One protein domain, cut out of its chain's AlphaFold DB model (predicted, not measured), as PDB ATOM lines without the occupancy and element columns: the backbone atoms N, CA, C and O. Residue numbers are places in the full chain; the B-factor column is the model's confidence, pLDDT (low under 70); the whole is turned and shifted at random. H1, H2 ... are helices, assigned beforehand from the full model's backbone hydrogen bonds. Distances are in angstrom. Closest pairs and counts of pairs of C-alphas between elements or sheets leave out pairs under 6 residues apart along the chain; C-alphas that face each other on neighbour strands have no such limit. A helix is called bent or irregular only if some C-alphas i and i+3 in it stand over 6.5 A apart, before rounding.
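This is residues 33 to 132 of the 140 residues of an uncharacterized protein of Strongyloides stercoralis (UniProt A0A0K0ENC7). Picture a V of two long helices, H3 and H4, joined at the point by a single residue; H1 runs beside H4, and short H2 bridges from H1 to H3. Residues 33 to 41 and the long link 65 to 78 lie toward the V's open end, and residues 122 to 132 stick out as a free arm. The printed part has 100 residues with four named helices, H1 to H4 in order, and no named strand: all helix. It is compact, with a radius of gyration of the C-alphas of 13.8 A, and spans 52 by 26 by 17 A, the arm adding to the length.

Start with H1, residues 42 to 54, and go on to H2, residues 58 to 64: this helical hairpin touches closest at the C-alphas of Cys 48 and Gly 59, 3.9 A apart, at 37 degrees, only just a steep tilt. H3, residues 79 to 99, touches H2 with residues 82 to 90 alone, opposite ways at a shallow tilt of 12 degrees; the closest C-alphas, Ala 64 and Phe 83, are 5.3 A apart. H4, residues 101 to 130, touches H1 opposite ways at a shallow tilt of 7 degrees, closest at the C-alphas of Cys 49 and Gly 110, 3.9 A. H3 and H4 touch at 38 degrees, only just steep, closest at the C-alphas of Thr 96 and Gly 102, 4.3 A. H1 and H3 are apart. Every O i to N i+4 pair is within hydrogen-bond range in H1, H2 and H4; in H3, 15 of 17 are.

Find C-alpha 42 at (27.265, -48.405, 0.634), where H1 begins its 18.7 A; H2 covers 10.1 A. H3 runs 30.8 A from C-alpha 79 at (10.931, -38.491, -8.841) and is irregular, with C-alphas 95 and 98 7.1 A apart. H4 runs 42.7 A to C-alpha 130 at (19.209, -66.140, -8.214).

The C-alphas farthest apart, those of Pro 98 and Ile 132, are 52.2 A apart. The printed part has no cut; the link from H2 to H3 is long, the other two tight. Look for low confidence at residues 127 to 132, under 70 in pLDDT.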
ATOM      1  N   LEU A  33       8.093 -39.378   4.527       87.70
ATOM      2  CA  LEU A  33       9.449 -38.837   4.406       87.70
ATOM      3  C   LEU A  33      10.498 -39.947   4.262       87.70
ATOM      4  O   LEU A  33      11.420 -39.826   3.467       87.70
ATOM      5  N   ARG A  34      10.337 -41.054   5.001       88.55
ATOM      6  CA  ARG A  34      11.269 -42.188   4.948       88.55
ATOM      7  C   ARG A  34      11.188 -42.912   3.607       88.55
ATOM      8  O   ARG A  34      12.215 -43.340   3.101       88.55
ATOM      9  N   LYS A  35       9.991 -43.030   3.024       87.46
ATOM     10  CA  LYS A  35       9.812 -43.653   1.704       87.46
ATOM     11  C   LYS A  35      10.491 -42.866   0.580       87.46
ATOM     12  O   LYS A  35      10.895 -43.455  -0.413       87.46
ATOM     13  N   ALA A  36      10.645 -41.553   0.741       89.99
ATOM     14  CA  ALA A  36      11.355 -40.715  -0.221       89.99
ATOM     15  C   ALA A  36      12.883 -40.898  -0.187       89.99
ATOM     16  O   ALA A  36      13.567 -40.362  -1.056       89.99
ATOM     17  N   ILE A  37      13.438 -41.602   0.808       91.06
ATOM     18  CA  ILE A  37      14.886 -41.774   0.939       91.06
ATOM     19  C   ILE A  37      15.420 -42.618  -0.226       91.06
ATOM     20  O   ILE A  37      14.955 -43.744  -0.416       91.06
ATOM     21  N   PRO A  38      16.418 -42.119  -0.972       89.09
ATOM     22  CA  PRO A  38      17.029 -42.883  -2.045       89.09
ATOM     23  C   PRO A  38      17.873 -44.044  -1.516       89.09
ATOM     24  O   PRO A  38      18.634 -43.917  -0.555       89.09
ATOM     25  N   CYS A  39      17.783 -45.174  -2.207       86.69
ATOM     26  CA  CYS A  39      18.676 -46.311  -2.069       86.69
ATOM     27  C   CYS A  39      20.019 -45.967  -2.713       86.69
ATOM     28  O   CYS A  39      20.134 -45.836  -3.931       86.69
ATOM     29  N   MET A  40      21.049 -45.830  -1.885       87.09
ATOM     30  CA  MET A  40      22.397 -45.464  -2.314       87.09
ATOM     31  C   MET A  40      23.337 -46.663  -2.195       87.09
ATOM     32  O   MET A  40      23.110 -47.573  -1.394       87.09
ATOM     33  N   THR A  41      24.446 -46.638  -2.931       86.34
ATOM     34  CA  THR A  41      25.555 -47.570  -2.698       86.34
ATOM     35  C   THR A  41      26.144 -47.363  -1.298       86.34
ATOM     36  O   THR A  41      26.092 -46.268  -0.729       86.34
ATOM     37  N   MET A  42      26.727 -48.423  -0.732       88.24
ATOM     38  CA  MET A  42      27.265 -48.405   0.634       88.24
ATOM     39  C   MET A  42      28.256 -47.250   0.899       88.24
ATOM     40  O   MET A  42      28.102 -46.586   1.924       88.24
ATOM     41  N   PRO A  43      29.219 -46.930   0.004       91.66
ATOM     42  CA  PRO A  43      30.144 -45.817   0.234       91.66
ATOM     43  C   PRO A  43      29.440 -44.455   0.288       91.66
ATOM     44  O   PRO A  43      29.704 -43.660   1.189       91.66
ATOM     45  N   ASN A  44      28.499 -44.202  -0.629       91.34
ATOM     46  CA  ASN A  44      27.730 -42.958  -0.669       91.34
ATOM     47  C   ASN A  44      26.853 -42.799   0.579       91.34
ATOM     48  O   ASN A  44      26.786 -41.706   1.141       91.34
ATOM     49  N   ALA A  45      26.230 -43.885   1.046       93.95
ATOM     50  CA  ALA A  45      25.429 -43.883   2.267       93.95
ATOM     51  C   ALA A  45      26.269 -43.571   3.516       93.95
ATOM     52  O   ALA A  45      25.852 -42.765   4.348       93.95
ATOM     53  N   ILE A  46      27.468 -44.154   3.635       95.10
ATOM     54  CA  ILE A  46      28.398 -43.866   4.739       95.10
ATOM     55  C   ILE A  46      28.842 -42.400   4.697       95.10
ATOM     56  O   ILE A  46      28.818 -41.728   5.726       95.10
ATOM     57  N   PHE A  47      29.186 -41.881   3.516       95.34
ATOM     58  CA  PHE A  47      29.571 -40.481   3.349       95.34
ATOM     59  C   PHE A  47      28.444 -39.511   3.745       95.34
ATOM     60  O   PHE A  47      28.681 -38.557   4.489       95.34
ATOM     61  N   CYS A  48      27.206 -39.781   3.316       94.80
ATOM     62  CA  CYS A  48      26.040 -38.985   3.711       94.80
ATOM     63  C   CYS A  48      25.768 -39.096   5.217       94.80
ATOM     64  O   CYS A  48      25.455 -38.098   5.860       94.80
ATOM     65  N   CYS A  49      25.941 -40.283   5.805       95.28
ATOM     66  CA  CYS A  49      25.810 -40.476   7.246       95.28
ATOM     67  C   CYS A  49      26.820 -39.614   8.016       95.28
ATOM     68  O   CYS A  49      26.408 -38.787   8.822       95.28
ATOM     69  N   ILE A  50      28.118 -39.717   7.709       96.40
ATOM     70  CA  ILE A  50      29.162 -38.900   8.351       96.40
ATOM     71  C   ILE A  50      28.859 -37.405   8.180       96.40
ATOM     72  O   ILE A  50      28.953 -36.643   9.139       96.40
ATOM     73  N   SER A  51      28.420 -36.991   6.988       95.43
ATOM     74  CA  SER A  51      28.042 -35.599   6.721       95.43
ATOM     75  C   SER A  51      26.908 -35.114   7.630       95.43
ATOM     76  O   SER A  51      26.997 -34.002   8.138       95.43
ATOM     77  N   ASN A  52      25.889 -35.943   7.894       94.67
ATOM     78  CA  ASN A  52      24.796 -35.625   8.827       94.67
ATOM     79  C   ASN A  52      25.249 -35.533  10.294       94.67
ATOM     80  O   ASN A  52      24.659 -34.779  11.063       94.67
ATOM     81  N   PHE A  53      26.282 -36.286  10.688       93.02
ATOM     82  CA  PHE A  53      26.860 -36.195  12.034       93.02
ATOM     83  C   PHE A  53      27.642 -34.892  12.241       93.02
ATOM     84  O   PHE A  53      27.659 -34.367  13.352       93.02
ATOM     85  N   ILE A  54      28.294 -34.375  11.194       93.50
ATOM     86  CA  ILE A  54      29.075 -33.130  11.267       93.50
ATOM     87  C   ILE A  54      28.160 -31.910  11.104       93.50
ATOM     88  O   ILE A  54      28.245 -30.966  11.886       93.50
ATOM     89  N   ILE A  55      27.289 -31.921  10.089       93.29
ATOM     90  CA  ILE A  55      26.369 -30.824   9.769       93.29
ATOM     91  C   ILE A  55      24.954 -31.399   9.612       93.29
ATOM     92  O   ILE A  55      24.696 -32.131   8.649       93.29
ATOM     93  N   PRO A  56      24.005 -31.046  10.499       94.75
ATOM     94  CA  PRO A  56      22.646 -31.561  10.417       94.75
ATOM     95  C   PRO A  56      21.992 -31.134   9.098       94.75
ATOM     96  O   PRO A  56      21.928 -29.950   8.771       94.75
ATOM     97  N   GLY A  57      21.513 -32.114   8.332       93.39
ATOM     98  CA  GLY A  57      20.850 -31.903   7.043       93.39
ATOM     99  C   GLY A  57      21.755 -32.006   5.822       93.39
ATOM    100  O   GLY A  57      21.239 -32.239   4.729       93.39
ATOM    101  N   LEU A  58      23.081 -31.901   5.962       95.31
ATOM    102  CA  LEU A  58      23.982 -31.877   4.805       95.31
ATOM    103  C   LEU A  58      23.979 -33.202   4.037       95.31
ATOM    104  O   LEU A  58      23.833 -33.218   2.817       95.31
ATOM    105  N   GLY A  59      24.107 -34.322   4.743       96.30
ATOM    106  CA  GLY A  59      24.032 -35.651   4.144       96.30
ATOM    107  C   GLY A  59      22.673 -35.939   3.513       96.30
ATOM    108  O   GLY A  59      22.617 -36.526   2.438       96.30
ATOM    109  N   THR A  60      21.585 -35.474   4.129       96.75
ATOM    110  CA  THR A  60      20.230 -35.584   3.565       96.75
ATOM    111  C   THR A  60      20.052 -34.744   2.294       96.75
ATOM    112  O   THR A  60      19.379 -35.168   1.353       96.75
ATOM    113  N   LEU A  61      20.693 -33.578   2.221       96.02
ATOM    114  CA  LEU A  61      20.716 -32.761   1.010       96.02
ATOM    115  C   LEU A  61      21.511 -33.452  -0.105       96.02
ATOM    116  O   LEU A  61      21.031 -33.565  -1.230       96.02
ATOM    117  N   LEU A  62      22.705 -33.958   0.218       94.63
ATOM    118  CA  LEU A  62      23.551 -34.698  -0.718       94.63
ATOM    119  C   LEU A  62      22.850 -35.952  -1.240       94.63
ATOM    120  O   LEU A  62      22.925 -36.245  -2.434       94.63
ATOM    121  N   SER A  63      22.111 -36.658  -0.378       94.09
ATOM    122  CA  SER A  63      21.366 -37.838  -0.795       94.09
ATOM    123  C   SER A  63      20.265 -37.512  -1.794       94.09
ATOM    124  O   SER A  63      20.035 -38.310  -2.696       94.09
ATOM    125  N   ALA A  64      19.636 -36.334  -1.710       94.17
ATOM    126  CA  ALA A  64      18.606 -35.930  -2.664       94.17
ATOM    127  C   ALA A  64      19.107 -35.992  -4.120       94.17
ATOM    128  O   ALA A  64      18.372 -36.431  -4.997       94.17
ATOM    129  N   PHE A  65      20.372 -35.647  -4.382       92.18
ATOM    130  CA  PHE A  65      20.959 -35.689  -5.729       92.18
ATOM    131  C   PHE A  65      21.144 -37.104  -6.295       92.18
ATOM    132  O   PHE A  65      21.289 -37.264  -7.510       92.18
ATOM    133  N   ALA A  66      21.084 -38.147  -5.465       89.92
ATOM    134  CA  ALA A  66      21.090 -39.520  -5.962       89.92
ATOM    135  C   ALA A  66      19.815 -39.842  -6.766       89.92
ATOM    136  O   ALA A  66      19.886 -40.581  -7.746       89.92
ATOM    137  N   ILE A  67      18.682 -39.219  -6.415       88.59
ATOM    138  CA  ILE A  67      17.372 -39.447  -7.045       88.59
ATOM    139  C   ILE A  67      17.407 -39.171  -8.558       88.59
ATOM    140  O   ILE A  67      17.160 -40.103  -9.323       88.59
ATOM    141  N   PRO A  68      17.772 -37.963  -9.039       86.70
ATOM    142  CA  PRO A  68      17.858 -37.692 -10.477       86.70
ATOM    143  C   PRO A  68      18.981 -38.465 -11.184       86.70
ATOM    144  O   PRO A  68      18.955 -38.584 -12.404       86.70
ATOM    145  N   THR A  69      19.949 -39.012 -10.440       86.75
ATOM    146  CA  THR A  69      21.012 -39.872 -10.993       86.75
ATOM    147  C   THR A  69      20.506 -41.297 -11.287       86.75
ATOM    148  O   THR A  69      21.234 -42.111 -11.847       86.75
ATOM    149  N   GLY A  70      19.253 -41.608 -10.936       79.85
ATOM    150  CA  GLY A  70      18.637 -42.917 -11.158       79.85
ATOM    151  C   GLY A  70      18.693 -43.844  -9.945       79.85
ATOM    152  O   GLY A  70      18.539 -45.054 -10.098       79.85
ATOM    153  N   SER A  71      18.919 -43.321  -8.732       79.59
ATOM    154  CA  SER A  71      18.770 -44.137  -7.525       79.59
ATOM    155  C   SER A  71      17.304 -44.507  -7.305       79.59
ATOM    156  O   SER A  71      16.439 -43.630  -7.327       79.59
ATOM    157  N   ASN A  72      17.033 -45.774  -7.005       79.42
ATOM    158  CA  ASN A  72      15.692 -46.219  -6.629       79.42
ATOM    159  C   ASN A  72      15.294 -45.682  -5.243       79.42
ATOM    160  O   ASN A  72      16.158 -45.361  -4.429       79.42
ATOM    161  N   TYR A  73      13.999 -45.596  -4.960       81.58
ATOM    162  CA  TYR A  73      13.446 -45.173  -3.668       81.58
ATOM    163  C   TYR A  73      12.108 -45.895  -3.414       81.58
ATOM    164  O   TYR A  73      11.479 -46.375  -4.350       81.58
ATOM    165  N   GLU A  74      11.666 -45.992  -2.155       78.11
ATOM    166  CA  GLU A  74      10.488 -46.798  -1.741       78.11
ATOM    167  C   GLU A  74       9.144 -46.048  -1.876       78.11
ATOM    168  O   GLU A  74       8.099 -46.501  -1.417       78.11
ATOM    169  N   SER A  75       9.143 -44.848  -2.451       78.44
ATOM    170  CA  SER A  75       7.933 -44.043  -2.621       78.44
ATOM    171  C   SER A  75       7.283 -44.319  -3.972       78.44
ATOM    172  O   SER A  75       7.943 -44.217  -4.997       78.44
ATOM    173  N   ASP A  76       5.965 -44.518  -3.985       77.67
ATOM    174  CA  ASP A  76       5.160 -44.573  -5.220       77.67
ATOM    175  C   ASP A  76       4.993 -43.191  -5.889       77.67
ATOM    176  O   ASP A  76       4.288 -43.036  -6.885       77.67
ATOM    177  N   GLN A  77       5.588 -42.152  -5.300       83.82
ATOM    178  CA  GLN A  77       5.490 -40.778  -5.770       83.82
ATOM    179  C   GLN A  77       6.492 -40.486  -6.891       83.82
ATOM    180  O   GLN A  77       7.481 -41.190  -7.112       83.82
ATOM    181  N   THR A  78       6.252 -39.379  -7.594       87.84
ATOM    182  CA  THR A  78       7.127 -38.936  -8.683       87.84
ATOM    183  C   THR A  78       8.550 -38.647  -8.197       87.84
ATOM    184  O   THR A  78       8.773 -38.238  -7.056       87.84
ATOM    185  N   MET A  79       9.518 -38.786  -9.105       87.59
ATOM    186  CA  MET A  79      10.931 -38.491  -8.841       87.59
ATOM    187  C   MET A  79      11.130 -37.079  -8.270       87.59
ATOM    188  O   MET A  79      11.891 -36.883  -7.325       87.59
ATOM    189  N   ILE A  80      10.395 -36.094  -8.803       91.66
ATOM    190  CA  ILE A  80      10.427 -34.703  -8.329       91.66
ATOM    191  C   ILE A  80       9.909 -34.608  -6.892       91.66
ATOM    192  O   ILE A  80      10.508 -33.913  -6.075       91.66
ATOM    193  N   TRP A  81       8.828 -35.315  -6.557       90.94
ATOM    194  CA  TRP A  81       8.287 -35.319  -5.199       90.94
ATOM    195  C   TRP A  81       9.277 -35.921  -4.197       90.94
ATOM    196  O   TRP A  81       9.514 -35.336  -3.139       90.94
ATOM    197  N   ALA A  82       9.908 -37.047  -4.547       91.18
ATOM    198  CA  ALA A  82      10.934 -37.666  -3.711       91.18
ATOM    199  C   ALA A  82      12.136 -36.726  -3.517       91.18
ATOM    200  O   ALA A  82      12.589 -36.519  -2.389       91.18
ATOM    201  N   PHE A  83      12.597 -36.085  -4.595       92.95
ATOM    202  CA  PHE A  83      13.674 -35.098  -4.547       92.95
ATOM    203  C   PHE A  83      13.328 -33.932  -3.610       92.95
ATOM    204  O   PHE A  83      14.042 -33.693  -2.637       92.95
ATOM    205  N   MET A  84      12.189 -33.269  -3.829       94.72
ATOM    206  CA  MET A  84      11.755 -32.128  -3.014       94.72
ATOM    207  C   MET A  84      11.539 -32.498  -1.548       94.72
ATOM    208  O   MET A  84      11.854 -31.704  -0.667       94.72
ATOM    209  N   THR A  85      11.072 -33.714  -1.266       94.26
ATOM    210  CA  THR A  85      10.891 -34.200   0.108       94.26
ATOM    211  C   THR A  85      12.222 -34.336   0.849       94.26
ATOM    212  O   THR A  85      12.309 -33.966   2.021       94.26
ATOM    213  N   ASN A  86      13.281 -34.813   0.185       94.75
ATOM    214  CA  ASN A  86      14.615 -34.885   0.792       94.75
ATOM    215  C   ASN A  86      15.202 -33.488   1.018       94.75
ATOM    216  O   ASN A  86      15.705 -33.213   2.107       94.75
ATOM    217  N   ILE A  87      15.071 -32.587   0.037       95.63
ATOM    218  CA  ILE A  87      15.502 -31.189   0.174       95.63
ATOM    219  C   ILE A  87      14.774 -30.514   1.349       95.63
ATOM    220  O   ILE A  87      15.412 -29.929   2.223       95.63
ATOM    221  N   LEU A  88      13.447 -30.649   1.427       95.70
ATOM    222  CA  LEU A  88      12.641 -30.105   2.522       95.70
ATOM    223  C   LEU A  88      13.048 -30.703   3.873       95.70
ATOM    224  O   LEU A  88      13.173 -29.972   4.852       95.70
ATOM    225  N   THR A  89      13.306 -32.011   3.929       96.01
ATOM    226  CA  THR A  89      13.786 -32.673   5.150       96.01
ATOM    227  C   THR A  89      15.136 -32.107   5.591       96.01
ATOM    228  O   THR A  89      15.317 -31.856   6.781       96.01
ATOM    229  N   ALA A  90      16.067 -31.862   4.666       96.12
ATOM    230  CA  ALA A  90      17.357 -31.255   4.980       96.12
ATOM    231  C   ALA A  90      17.195 -29.846   5.580       96.12
ATOM    232  O   ALA A  90      17.804 -29.537   6.606       96.12
ATOM    233  N   PHE A  91      16.314 -29.017   5.011       95.58
ATOM    234  CA  PHE A  91      16.006 -27.696   5.570       95.58
ATOM    235  C   PHE A  91      15.327 -27.777   6.940       95.58
ATOM    236  O   PHE A  91      15.689 -27.030   7.846       95.58
ATOM    237  N   LEU A  92      14.382 -28.703   7.127       95.31
ATOM    238  CA  LEU A  92      13.737 -28.924   8.422       95.31
ATOM    239  C   LEU A  92      14.747 -29.357   9.486       95.31
ATOM    240  O   LEU A  92      14.687 -28.864  10.611       95.31
ATOM    241  N   GLN A  93      15.699 -30.226   9.139       95.34
ATOM    242  CA  GLN A  93      16.791 -30.615  10.034       95.34
ATOM    243  C   GLN A  93      17.645 -29.411  10.427       95.34
ATOM    244  O   GLN A  93      17.951 -29.261  11.604       95.34
ATOM    245  N   LEU A  94      17.970 -28.523   9.483       93.23
ATOM    246  CA  LEU A  94      18.756 -27.321   9.758       93.23
ATOM    247  C   LEU A  94      18.006 -26.324  10.658       93.23
ATOM    248  O   LEU A  94      18.579 -25.810  11.614       93.23
ATOM    249  N   ILE A  95      16.716 -26.089  10.402       94.52
ATOM    250  CA  ILE A  95      15.876 -25.185  11.209       94.52
ATOM    251  C   ILE A  95      15.681 -25.733  12.626       94.52
ATOM    252  O   ILE A  95      15.673 -24.977  13.594       94.52
ATOM    253  N   THR A  96      15.531 -27.051  12.760       94.14
ATOM    254  CA  THR A  96      15.340 -27.716  14.058       94.14
ATOM    255  C   THR A  96      16.655 -28.098  14.742       94.14
ATOM    256  O   THR A  96      16.632 -28.547  15.890       94.14
ATOM    257  N   ALA A  97      17.808 -27.903  14.092       92.15
ATOM    258  CA  ALA A  97      19.127 -28.219  14.642       92.15
ATOM    259  C   ALA A  97      19.439 -27.483  15.957       92.15
ATOM    260  O   ALA A  97      19.916 -28.150  16.879       92.15
ATOM    261  N   PRO A  98      19.120 -26.179  16.121       90.60
ATOM    262  CA  PRO A  98      19.336 -25.474  17.387       90.60
ATOM    263  C   PRO A  98      18.570 -26.084  18.565       90.60
ATOM    264  O   PRO A  98      18.982 -25.934  19.710       90.60
ATOM    265  N   LEU A  99      17.473 -26.802  18.299       91.82
ATOM    266  CA  LEU A  99      16.669 -27.468  19.323       91.82
ATOM    267  C   LEU A  99      17.205 -28.854  19.709       91.82
ATOM    268  O   LEU A  99      16.506 -29.578  20.411       91.82
ATOM    269  N   ILE A 100      18.391 -29.268  19.233       92.12
ATOM    270  CA  ILE A 100      18.963 -30.631  19.345       92.12
ATOM    271  C   ILE A 100      18.133 -31.696  18.601       92.12
ATOM    272  O   ILE A 100      18.693 -32.633  18.032       92.12
ATOM    273  N   VAL A 101      16.811 -31.529  18.514       94.11
ATOM    274  CA  VAL A 101      15.876 -32.392  17.786       94.11
ATOM    275  C   VAL A 101      16.314 -32.575  16.336       94.11
ATOM    276  O   VAL A 101      16.353 -33.708  15.866       94.11
ATOM    277  N   GLY A 102      16.712 -31.501  15.644       92.36
ATOM    278  CA  GLY A 102      17.203 -31.596  14.266       92.36
ATOM    279  C   GLY A 102      18.498 -32.395  14.141       92.36
ATOM    280  O   GLY A 102      18.670 -33.130  13.170       92.36
ATOM    281  N   PHE A 103      19.367 -32.336  15.152       91.82
ATOM    282  CA  PHE A 103      20.602 -33.120  15.194       91.82
ATOM    283  C   PHE A 103      20.308 -34.617  15.362       91.82
ATOM    284  O   PHE A 103      20.769 -35.435  14.567       91.82
ATOM    285  N   ILE A 104      19.462 -34.978  16.335       95.35
ATOM    286  CA  ILE A 104      19.026 -36.369  16.545       95.35
ATOM    287  C   ILE A 104      18.317 -36.899  15.294       95.35
ATOM    288  O   ILE A 104      18.601 -38.006  14.834       95.35
ATOM    289  N   TRP A 105      17.425 -36.098  14.708       94.43
ATOM    290  CA  TRP A 105      16.718 -36.454  13.483       94.43
ATOM    291  C   TRP A 105      17.688 -36.697  12.319       94.43
ATOM    292  O   TRP A 105      17.545 -37.684  11.596       94.43
ATOM    293  N   SER A 106      18.714 -35.854  12.168       95.86
ATOM    294  CA  SER A 106      19.742 -36.020  11.136       95.86
ATOM    295  C   SER A 106      20.565 -37.301  11.320       95.86
ATOM    296  O   SER A 106      20.812 -38.019  10.346       95.86
ATOM    297  N   MET A 107      20.906 -37.657  12.566       94.20
ATOM    298  CA  MET A 107      21.582 -38.924  12.875       94.20
ATOM    299  C   MET A 107      20.721 -40.143  12.528       94.20
ATOM    300  O   MET A 107      21.216 -41.088  11.913       94.20
ATOM    301  N   ILE A 108      19.423 -40.116  12.857       95.42
ATOM    302  CA  ILE A 108      18.486 -41.190  12.493       95.42
ATOM    303  C   ILE A 108      18.453 -41.373  10.973       95.42
ATOM    304  O   ILE A 108      18.553 -42.498  10.489       95.42
ATOM    305  N   TRP A 109      18.379 -40.279  10.212       94.82
ATOM    306  CA  TRP A 109      18.442 -40.330   8.748       94.82
ATOM    307  C   TRP A 109      19.764 -40.906   8.234       94.82
ATOM    308  O   TRP A 109      19.747 -41.760   7.350       94.82
ATOM    309  N   GLY A 110      20.892 -40.521   8.839       96.00
ATOM    310  CA  GLY A 110      22.206 -41.084   8.521       96.00
ATOM    311  C   GLY A 110      22.259 -42.605   8.700       96.00
ATOM    312  O   GLY A 110      22.708 -43.330   7.811       96.00
ATOM    313  N   ILE A 111      21.729 -43.108   9.817       95.14
ATOM    314  CA  ILE A 111      21.638 -44.550  10.087       95.14
ATOM    315  C   ILE A 111      20.715 -45.235   9.073       95.14
ATOM    316  O   ILE A 111      21.038 -46.317   8.580       95.14
ATOM    317  N   ILE A 112      19.585 -44.612   8.734       93.83
ATOM    318  CA  ILE A 112      18.642 -45.143   7.746       93.83
ATOM    319  C   ILE A 112      19.322 -45.291   6.377       93.83
ATOM    320  O   ILE A 112      19.162 -46.345   5.762       93.83
ATOM    321  N   PHE A 113      20.144 -44.333   5.931       93.62
ATOM    322  CA  PHE A 113      20.910 -44.477   4.683       93.62
ATOM    323  C   PHE A 113      21.762 -45.750   4.675       93.62
ATOM    324  O   PHE A 113      21.693 -46.523   3.719       93.62
ATOM    325  N   ILE A 114      22.497 -46.014   5.760       93.80
ATOM    326  CA  ILE A 114      23.334 -47.218   5.906       93.80
ATOM    327  C   ILE A 114      22.478 -48.494   5.932       93.80
ATOM    328  O   ILE A 114      22.852 -49.527   5.373       93.80
ATOM    329  N   GLN A 115      21.319 -48.456   6.590       91.62
ATOM    330  CA  GLN A 115      20.411 -49.602   6.637       91.62
ATOM    331  C   GLN A 115      19.841 -49.933   5.256       91.62
ATOM    332  O   GLN A 115      19.803 -51.113   4.898       91.62
ATOM    333  N   LEU A 116      19.427 -48.922   4.484       88.39
ATOM    334  CA  LEU A 116      18.932 -49.117   3.121       88.39
ATOM    335  C   LEU A 116      20.045 -49.613   2.202       88.39
ATOM    336  O   LEU A 116      19.838 -50.596   1.492       88.39
ATOM    337  N   SER A 117      21.233 -49.011   2.261       89.56
ATOM    338  CA  SER A 117      22.363 -49.444   1.436       89.56
ATOM    339  C   SER A 117      22.798 -50.870   1.765       89.56
ATOM    340  O   SER A 117      23.113 -51.642   0.862       89.56
ATOM    341  N   ARG A 118      22.758 -51.270   3.044       88.68
ATOM    342  CA  ARG A 118      23.040 -52.649   3.461       88.68
ATOM    343  C   ARG A 118      21.951 -53.621   3.013       88.68
ATOM    344  O   ARG A 118      22.282 -54.704   2.543       88.68
ATOM    345  N   LYS A 119      20.670 -53.257   3.150       84.09
ATOM    346  CA  LYS A 119      19.543 -54.070   2.656       84.09
ATOM    347  C   LYS A 119      19.695 -54.311   1.156       84.09
ATOM    348  O   LYS A 119      19.586 -55.450   0.720       84.09
ATOM    349  N   TRP A 120      20.018 -53.257   0.409       78.86
ATOM    350  CA  TRP A 120      20.285 -53.330  -1.020       78.86
ATOM    351  C   TRP A 120      21.515 -54.193  -1.330       78.86
ATOM    352  O   TRP A 120      21.456 -55.065  -2.188       78.86
ATOM    353  N   TRP A 121      22.624 -54.030  -0.607       83.00
ATOM    354  CA  TRP A 121      23.817 -54.863  -0.787       83.00
ATOM    355  C   TRP A 121      23.527 -56.357  -0.575       83.00
ATOM    356  O   TRP A 121      23.878 -57.182  -1.415       83.00
ATOM    357  N   ILE A 122      22.838 -56.704   0.516       82.90
ATOM    358  CA  ILE A 122      22.461 -58.091   0.824       82.90
ATOM    359  C   ILE A 122      21.488 -58.636  -0.227       82.90
ATOM    360  O   ILE A 122      21.644 -59.775  -0.660       82.90
ATOM    361  N   SER A 123      20.513 -57.837  -0.678       74.24
ATOM    362  CA  SER A 123      19.599 -58.281  -1.734       74.24
ATOM    363  C   SER A 123      20.318 -58.510  -3.061       74.24
ATOM    364  O   SER A 123      19.959 -59.439  -3.768       74.24
ATOM    365  N   ASN A 124      21.349 -57.720  -3.380       71.34
ATOM    366  CA  ASN A 124      22.184 -57.957  -4.561       71.34
ATOM    367  C   ASN A 124      23.039 -59.224  -4.433       71.34
ATOM    368  O   ASN A 124      23.294 -59.865  -5.444       71.34
ATOM    369  N   ILE A 125      23.482 -59.604  -3.226       74.69
ATOM    370  CA  ILE A 125      24.178 -60.886  -3.017       74.69
ATOM    371  C   ILE A 125      23.243 -62.054  -3.330       74.69
ATOM    372  O   ILE A 125      23.607 -62.917  -4.115       74.69
ATOM    373  N   HIS A 126      22.029 -62.048  -2.776       70.47
ATOM    374  CA  HIS A 126      21.062 -63.110  -3.057       70.47
ATOM    375  C   HIS A 126      20.649 -63.114  -4.533       70.47
ATOM    376  O   HIS A 126      20.469 -64.177  -5.114       70.47
ATOM    377  N   ASP A 127      20.545 -61.934  -5.159       64.14
ATOM    378  CA  ASP A 127      20.256 -61.855  -6.587       64.14
ATOM    379  C   ASP A 127      21.379 -62.470  -7.423       64.14
ATOM    380  O   ASP A 127      21.076 -63.197  -8.349       64.14
ATOM    381  N   ARG A 128      22.664 -62.303  -7.068       62.26
ATOM    382  CA  ARG A 128      23.779 -63.013  -7.736       62.26
ATOM    383  C   ARG A 128      23.631 -64.537  -7.699       62.26
ATOM    384  O   ARG A 128      24.048 -65.182  -8.658       62.26
ATOM    385  N   ASP A 129      23.027 -65.078  -6.647       64.87
ATOM    386  CA  ASP A 129      22.709 -66.503  -6.555       64.87
ATOM    387  C   ASP A 129      21.445 -66.861  -7.367       64.87
ATOM    388  O   ASP A 129      21.367 -67.949  -7.937       64.87
ATOM    389  N   SER A 130      20.473 -65.941  -7.486       59.16
ATOM    390  CA  SER A 130      19.209 -66.140  -8.214       59.16
ATOM    391  C   SER A 130      19.140 -65.586  -9.643       59.16
ATOM    392  O   SER A 130      18.133 -65.827 -10.298       59.16
ATOM    393  N   VAL A 131      20.153 -64.891 -10.183       51.80
ATOM    394  CA  VAL A 131      20.218 -64.453 -11.603       51.80
ATOM    395  C   VAL A 131      20.384 -65.624 -12.575       51.80
ATOM    396  O   VAL A 131      20.399 -65.427 -13.788       51.80
ATOM    397  N   ILE A 132      20.426 -66.854 -12.061       57.11
ATOM    398  CA  ILE A 132      20.045 -68.035 -12.835       57.11
ATOM    399  C   ILE A 132      18.570 -67.927 -13.307       57.11
ATOM    400  O   ILE A 132      18.265 -68.479 -14.356       57.11
TER     401      ILE A 132